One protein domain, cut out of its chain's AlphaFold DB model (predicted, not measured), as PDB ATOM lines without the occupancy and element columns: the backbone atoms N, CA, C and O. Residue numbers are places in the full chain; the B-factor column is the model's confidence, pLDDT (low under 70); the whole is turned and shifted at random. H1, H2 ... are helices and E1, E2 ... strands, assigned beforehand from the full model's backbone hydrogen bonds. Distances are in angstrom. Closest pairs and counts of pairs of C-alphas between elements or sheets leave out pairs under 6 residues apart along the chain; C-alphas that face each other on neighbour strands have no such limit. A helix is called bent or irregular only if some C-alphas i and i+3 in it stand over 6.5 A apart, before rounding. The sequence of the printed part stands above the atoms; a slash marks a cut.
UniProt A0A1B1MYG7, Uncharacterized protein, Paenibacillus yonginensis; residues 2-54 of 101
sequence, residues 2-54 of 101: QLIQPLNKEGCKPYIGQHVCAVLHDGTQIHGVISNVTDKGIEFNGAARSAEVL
ATOM      1  N   GLN A   2      -8.815  37.145 -12.592       78.12
ATOM      2  CA  GLN A   2      -7.998  38.255 -13.088       78.12
ATOM      3  C   GLN A   2      -8.423  39.532 -12.363       78.12
ATOM      4  O   GLN A   2      -9.619  39.790 -12.235       78.12
ATOM      5  N   LEU A   3      -7.455  40.306 -11.871       81.56
ATOM      6  CA  LEU A   3      -7.736  41.597 -11.256       81.56
ATOM      7  C   LEU A   3      -8.165  42.586 -12.345       81.56
ATOM      8  O   LEU A   3      -7.438  42.795 -13.315       81.56
ATOM      9  N   ILE A   4      -9.343  43.185 -12.177       81.00
ATOM     10  CA  ILE A   4      -9.841  44.228 -13.074       81.00
ATOM     11  C   ILE A   4      -9.349  45.567 -12.531       81.00
ATOM     12  O   ILE A   4      -9.823  46.040 -11.498       81.00
ATOM     13  N   GLN A   5      -8.383  46.163 -13.223       77.88
ATOM     14  CA  GLN A   5      -7.910  47.516 -12.963       77.88
ATOM     15  C   GLN A   5      -7.695  48.255 -14.287       77.88
ATOM     16  O   GLN A   5      -7.174  47.658 -15.228       77.88
ATOM     17  N   PRO A   6      -8.045  49.548 -14.367       78.38
ATOM     18  CA  PRO A   6      -8.720  50.360 -13.347       78.38
ATOM     19  C   PRO A   6     -10.243  50.099 -13.285       78.38
ATOM     20  O   PRO A   6     -10.859  49.737 -14.288       78.38
ATOM     21  N   LEU A   7     -10.862  50.308 -12.114       76.94
ATOM     22  CA  LEU A   7     -12.319  50.198 -11.890       76.94
ATOM     23  C   LEU A   7     -13.059  51.425 -12.449       76.94
ATOM     24  O   LEU A   7     -13.728  52.166 -11.735       76.94
ATOM     25  N   ASN A   8     -12.902  51.646 -13.750       81.44
ATOM     26  CA  ASN A   8     -13.505  52.756 -14.474       81.44
ATOM     27  C   ASN A   8     -14.567  52.212 -15.429       81.44
ATOM     28  O   ASN A   8     -14.495  51.058 -15.856       81.44
ATOM     29  N   LYS A   9     -15.503  53.064 -15.858       80.81
ATOM     30  CA  LYS A   9     -16.569  52.683 -16.802       80.81
ATOM     31  C   LYS A   9     -16.029  51.963 -18.040       80.81
ATOM     32  O   LYS A   9     -16.573  50.948 -18.459       80.81
ATOM     33  N   GLU A  10     -14.935  52.463 -18.601       82.00
ATOM     34  CA  GLU A  10     -14.302  51.895 -19.796       82.00
ATOM     35  C   GLU A  10     -13.579  50.576 -19.517       82.00
ATOM     36  O   GLU A  10     -13.689  49.646 -20.310       82.00
ATOM     37  N   GLY A  11     -12.924  50.467 -18.357       82.94
ATOM     38  CA  GLY A  11     -12.249  49.245 -17.923       82.94
ATOM     39  C   GLY A  11     -13.223  48.118 -17.588       82.94
ATOM     40  O   GLY A  11     -12.911  46.959 -17.822       82.94
ATOM     41  N   CYS A  12     -14.425  48.433 -17.100       82.88
ATOM     42  CA  CYS A  12     -15.419  47.435 -16.701       82.88
ATOM     43  C   CYS A  12     -16.370  47.000 -17.832       82.88
ATOM     44  O   CYS A  12     -16.905  45.895 -17.778       82.88
ATOM     45  N   LYS A  13     -16.557  47.823 -18.876       84.44
ATOM     46  CA  LYS A  13     -17.366  47.494 -20.068       84.44
ATOM     47  C   LYS A  13     -17.065  46.131 -20.719       84.44
ATOM     48  O   LYS A  13     -18.027  45.429 -21.021       84.44
ATOM     49  N   PRO A  14     -15.803  45.711 -20.940       88.31
ATOM     50  CA  PRO A  14     -15.524  44.419 -21.578       88.31
ATOM     51  C   PRO A  14     -15.931  43.207 -20.726       88.31
ATOM     52  O   PRO A  14     -15.991  42.095 -21.240       88.31
ATOM     53  N   TYR A  15     -16.228  43.412 -19.443       86.88
ATOM     54  CA  TYR A  15     -16.622  42.357 -18.512       86.88
ATOM     55  C   TYR A  15     -18.149  42.234 -18.361       86.88
ATOM     56  O   TYR A  15     -18.623  41.436 -17.551       86.88
ATOM     57  N   ILE A  16     -18.940  42.990 -19.135       87.94
ATOM     58  CA  ILE A  16     -20.401  42.829 -19.185       87.94
ATOM     59  C   ILE A  16     -20.737  41.415 -19.679       87.94
ATOM     60  O   ILE A  16     -20.177  40.924 -20.656       87.94
ATOM     61  N   GLY A  17     -21.651  40.743 -18.980       87.94
ATOM     62  CA  GLY A  17     -22.022  39.349 -19.220       87.94
ATOM     63  C   GLY A  17     -21.070  38.326 -18.594       87.94
ATOM     64  O   GLY A  17     -21.353  37.132 -18.650       87.94
ATOM     65  N   GLN A  18     -19.973  38.759 -17.962       87.25
ATOM     66  CA  GLN A  18     -19.045  37.865 -17.273       87.25
ATOM     67  C   GLN A  18     -19.332  37.789 -15.772       87.25
ATOM     68  O   GLN A  18     -19.782  38.750 -15.143       87.25
ATOM     69  N   HIS A  19     -19.038  36.625 -15.189       87.19
ATOM     70  CA  HIS A  19     -19.054  36.428 -13.745       87.19
ATOM     71  C   HIS A  19     -17.844  37.103 -13.108       87.19
ATOM     72  O   HIS A  19     -16.702  36.810 -13.463       87.19
ATOM     73  N   VAL A  20     -18.094  37.958 -12.122       86.38
ATOM     74  CA  VAL A  20     -17.040  38.652 -11.381       86.38
ATOM     75  C   VAL A  20     -17.293  38.587  -9.877       86.38
ATOM     76  O   VAL A  20     -18.401  38.310  -9.411       86.38
ATOM     77  N   CYS A  21     -16.233  38.854  -9.120       85.81
ATOM     78  CA  CYS A  21     -16.281  39.089  -7.686       85.81
ATOM     79  C   CYS A  21     -15.912  40.554  -7.451       85.81
ATOM     80  O   CYS A  21     -14.781  40.959  -7.724       85.81
ATOM     81  N   ALA A  22     -16.871  41.349  -6.991       84.38
ATOM     82  CA  ALA A  22     -16.634  42.723  -6.585       84.38
ATOM     83  C   ALA A  22     -16.416  42.766  -5.074       84.38
ATOM     84  O   ALA A  22     -17.284  42.356  -4.305       84.38
ATOM     85  N   VAL A  23     -15.259  43.272  -4.659       85.69
ATOM     86  CA  VAL A  23     -14.953  43.531  -3.252       85.69
ATOM     87  C   VAL A  23     -15.178  45.015  -3.004       85.69
ATOM     88  O   VAL A  23     -14.520  45.853  -3.618       85.69
ATOM     89  N   LEU A  24     -16.140  45.338  -2.146       84.50
ATOM     90  CA  LEU A  24     -16.421  46.716  -1.759       84.50
ATOM     91  C   LEU A  24     -15.384  47.195  -0.733       84.50
ATOM     92  O   LEU A  24     -14.682  46.396  -0.111       84.50
ATOM     93  N   HIS A  25     -15.310  48.509  -0.519       82.56
ATOM     94  CA  HIS A  25     -14.388  49.114   0.449       82.56
ATOM     95  C   HIS A  25     -14.602  48.635   1.895       82.56
ATOM     96  O   HIS A  25     -13.660  48.645   2.681       82.56
ATOM     97  N   ASP A  26     -15.809  48.186   2.246       81.06
ATOM     98  CA  ASP A  26     -16.131  47.591   3.548       81.06
ATOM     99  C   ASP A  26     -15.708  46.112   3.670       81.06
ATOM    100  O   ASP A  26     -15.889  45.497   4.718       81.06
ATOM    101  N   GLY A  27     -15.143  45.529   2.608       81.75
ATOM    102  CA  GLY A  27     -14.733  44.127   2.552       81.75
ATOM    103  C   GLY A  27     -15.862  43.157   2.195       81.75
ATOM    104  O   GLY A  27     -15.608  41.958   2.071       81.75
ATOM    105  N   THR A  28     -17.093  43.644   1.989       82.88
ATOM    106  CA  THR A  28     -18.186  42.819   1.457       82.88
ATOM    107  C   THR A  28     -17.837  42.334   0.052       82.88
ATOM    108  O   THR A  28     -17.429  43.116  -0.807       82.88
ATOM    109  N   GLN A  29     -18.061  41.045  -0.191       86.06
ATOM    110  CA  GLN A  29     -17.873  40.421  -1.495       86.06
ATOM    111  C   GLN A  29     -19.231  40.208  -2.167       86.06
ATOM    112  O   GLN A  29     -20.158  39.644  -1.582       86.06
ATOM    113  N   ILE A  30     -19.356  40.670  -3.407       83.38
ATOM    114  CA  ILE A  30     -20.525  40.451  -4.256       83.38
ATOM    115  C   ILE A  30     -20.098  39.563  -5.413       83.38
ATOM    116  O   ILE A  30     -19.189  39.905  -6.168       83.38
ATOM    117  N   HIS A  31     -20.776  38.429  -5.559       86.62
ATOM    118  CA  HIS A  31     -20.583  37.520  -6.679       86.62
ATOM    119  C   HIS A  31     -21.790  37.621  -7.600       86.62
ATOM    120  O   HIS A  31     -22.933  37.453  -7.172       86.62
ATOM    121  N   GLY A  32     -21.544  37.908  -8.872       87.38
ATOM    122  CA  GLY A  32     -22.621  38.090  -9.831       87.38
ATOM    123  C   GLY A  32     -22.115  38.293 -11.246       87.38
ATOM    124  O   GLY A  32     -20.911  38.309 -11.499       87.38
ATOM    125  N   VAL A  33     -23.060  38.440 -12.168       89.50
ATOM    126  CA  VAL A  33     -22.770  38.768 -13.563       89.50
ATOM    127  C   VAL A  33     -22.924  40.268 -13.749       89.50
ATOM    128  O   VAL A  33     -23.984  40.817 -13.435       89.50
ATOM    129  N   ILE A  34     -21.891  40.936 -14.270       89.62
ATOM    130  CA  ILE A  34     -22.008  42.357 -14.621       89.62
ATOM    131  C   ILE A  34     -23.057  42.480 -15.716       89.62
ATOM    132  O   ILE A  34     -22.927  41.885 -16.781       89.62
ATOM    133  N   SER A  35     -24.097  43.258 -15.464       88.31
ATOM    134  CA  SER A  35     -25.172  43.478 -16.437       88.31
ATOM    135  C   SER A  35     -25.061  44.823 -17.104       88.31
ATOM    136  O   SER A  35     -25.349  44.945 -18.289       88.31
ATOM    137  N   ASN A  36     -24.611  45.823 -16.352       86.19
ATOM    138  CA  ASN A  36     -24.422  47.152 -16.885       86.19
ATOM    139  C   ASN A  36     -23.355  47.911 -16.095       86.19
ATOM    140  O   ASN A  36     -23.070  47.603 -14.936       86.19
ATOM    141  N   VAL A  37     -22.768  48.915 -16.737       86.69
ATOM    142  CA  VAL A  37     -21.775  49.804 -16.137       86.69
ATOM    143  C   VAL A  37     -22.209  51.240 -16.397       86.69
ATOM    144  O   VAL A  37     -22.180  51.729 -17.529       86.69
ATOM    145  N   THR A  38     -22.612  51.922 -15.332       85.06
ATOM    146  CA  THR A  38     -23.085  53.308 -15.357       85.06
ATOM    147  C   THR A  38     -22.046  54.239 -14.739       85.06
ATOM    148  O   THR A  38     -21.088  53.798 -14.109       85.06
ATOM    149  N   ASP A  39     -22.240  55.550 -14.877       82.00
ATOM    150  CA  ASP A  39     -21.376  56.556 -14.242       82.00
ATOM    151  C   ASP A  39     -21.484  56.546 -12.706       82.00
ATOM    152  O   ASP A  39     -20.618  57.072 -12.017       82.00
ATOM    153  N   LYS A  40     -22.538  55.920 -12.166       81.19
ATOM    154  CA  LYS A  40     -22.765  55.768 -10.723       81.19
ATOM    155  C   LYS A  40     -22.190  54.467 -10.156       81.19
ATOM    156  O   LYS A  40     -22.095  54.340  -8.939       81.19
ATOM    157  N   GLY A  41     -21.831  53.503 -11.007       82.88
ATOM    158  CA  GLY A  41     -21.306  52.210 -10.575       82.88
ATOM    159  C   GLY A  41     -21.677  51.046 -11.491       82.88
ATOM    160  O   GLY A  41     -22.175  51.222 -12.604       82.88
ATOM    161  N   ILE A  42     -21.415  49.838 -10.997       86.06
ATOM    162  CA  ILE A  42     -21.612  48.575 -11.715       86.06
ATOM    163  C   ILE A  42     -22.890  47.908 -11.210       86.06
ATOM    164  O   ILE A  42     -23.084  47.748 -10.006       86.06
ATOM    165  N   GLU A  43     -23.743  47.493 -12.140       87.38
ATOM    166  CA  GLU A  43     -24.973  46.766 -11.852       87.38
ATOM    167  C   GLU A  43     -24.763  45.268 -12.089       87.38
ATOM    168  O   GLU A  43     -24.217  44.852 -13.117       87.38
ATOM    169  N   PHE A  44     -25.231  44.450 -11.151       85.38
ATOM    170  CA  PHE A  44     -25.114  42.996 -11.206       85.38
ATOM    171  C   PHE A  44     -26.492  42.350 -11.346       85.38
ATOM    172  O   PHE A  44     -27.389  42.636 -10.553       85.38
ATOM    173  N   ASN A  45     -26.649  41.427 -12.294       79.88
ATOM    174  CA  ASN A  45     -27.846  40.591 -12.391       79.88
ATOM    175  C   ASN A  45     -27.635  39.307 -11.593       79.88
ATOM    176  O   ASN A  45     -26.570  38.685 -11.650       79.88
ATOM    177  N   GLY A  46     -28.650  38.946 -10.809       67.19
ATOM    178  CA  GLY A  46     -28.587  37.809  -9.900       67.19
ATOM    179  C   GLY A  46     -27.494  37.936  -8.839       67.19
ATOM    180  O   GLY A  46     -26.997  36.909  -8.385       67.19
ATOM    181  N   ALA A  47     -27.090  39.161  -8.465       61.97
ATOM    182  CA  ALA A  47     -26.112  39.369  -7.403       61.97
ATOM    183  C   ALA A  47     -26.630  38.774  -6.093       61.97
ATOM    184  O   ALA A  47     -27.420  39.376  -5.365       61.97
ATOM    185  N   ALA A  48     -26.137  37.582  -5.777       57.88
ATOM    186  CA  ALA A  48     -26.168  37.093  -4.425       57.88
ATOM    187  C   ALA A  48     -25.107  37.896  -3.675       57.88
ATOM    188  O   ALA A  48     -23.904  37.791  -3.939       57.88
ATOM    189  N   ARG A  49     -25.550  38.727  -2.730       59.41
ATOM    190  CA  ARG A  49     -24.666  39.210  -1.676       59.41
ATOM    191  C   ARG A  49     -24.305  37.965  -0.875       59.41
ATOM    192  O   ARG A  49     -25.034  37.593   0.042       59.41
ATOM    193  N   SER A  50     -23.243  37.271  -1.283       52.66
ATOM    194  CA  SER A  50     -22.641  36.218  -0.480       52.66
ATOM    195  C   SER A  50     -22.070  36.908   0.744       52.66
ATOM    196  O   SER A  50     -20.898  37.256   0.816       52.66
ATOM    197  N   ALA A  51     -22.948  37.152   1.714       47.19
ATOM    198  CA  ALA A  51     -22.599  37.445   3.082       47.19
ATOM    199  C   ALA A  51     -22.012  36.165   3.682       47.19
ATOM    200  O   ALA A  51     -22.555  35.576   4.608       47.19
ATOM    201  N   GLU A  52     -20.881  35.728   3.141       47.41
ATOM    202  CA  GLU A  52     -20.006  34.776   3.792       47.41
ATOM    203  C   GLU A  52     -19.045  35.575   4.678       47.41
ATOM    204  O   GLU A  52     -17.830  35.418   4.653       47.41
ATOM    205  N   VAL A  53     -19.613  36.436   5.535       46.16
ATOM    206  CA  VAL A  53     -18.972  36.724   6.816       46.16
ATOM    207  C   VAL A  53     -19.157  35.449   7.628       46.16
ATOM    208  O   VAL A  53     -20.039  35.333   8.479       46.16
ATOM    209  N   LEU A  54     -18.356  34.438   7.285       43.28
ATOM    210  CA  LEU A  54     -18.204  33.236   8.074       43.28
ATOM    211  C   LEU A  54     -17.645  33.713   9.417       43.28
ATOM    212  O   LEU A  54     -16.457  34.000   9.569       43.28
TER     213      LEU A  54
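What this domain is: This is residues 2 to 54 of the 101 residues of an uncharacterized protein of Paenibacillus yonginensis (UniProt A0A1B1MYG7). A small three-stranded sheet, sharply bent where E2 and E3 turn partway along, has one short helix, H1, packed across one face of it, over E2. The printed part has 53 residues, with one named helix and then three named strands, in the order H1, E1, E2, E3. The strands form a meander, each the antiparallel neighbour of the one before, with sheet order E1, E2, E3. The class is mixed, helices and strands; the whole is compact, with a radius of gyration of the C-alphas of 10.9 A, and spans 34 by 23 by 21 A.

Where its parts are: Start at Gln 2 and go on to C-alpha 9 at (-16.569, 52.683, -16.802), where H1 begins; it covers residues 9 to 15. H1 is irregular, but only just: C-alphas 11 and 14 are 6.9 A apart. E1 is residues 19 to 23, 13.3 A long. E2, residues 29 to 38, is 19.6 A long and bends by 93 degrees at residue 33. E3, residues 41 to 48, is 17.0 A long, bends by 86 degrees at residue 45 and ends at C-alpha 48 (-26.168, 37.093, -4.425).

How they stand to each other: Look first at the strongly twisted sheet, with E1 and E3 as edge strands. In the hairpin E1 and E2, N 20 and O 32 are 2.9 A apart, within hydrogen-bond range. In the hairpin E2 and E3, N 43 and O 36 are 2.9 A apart, also within range. H1 is on the sheet at a height of 8.5 A, and runs across the strands, at 64 degrees to E2 on the local plane. The closest C-alphas of H1 and E2 are those of Lys 9 and Val 37, 6.0 A apart. In H1, 1 of 3 O i to N i+4 pairs and 1 of 4 O i to N i+3 pairs are within range.

The domain as a whole: The two C-alphas farthest apart, those of Glu 10 and Leu 54, are 33.8 A apart. The printed part has no cut, and its three links are tight. Residues 46 to 54 have pLDDT under 70.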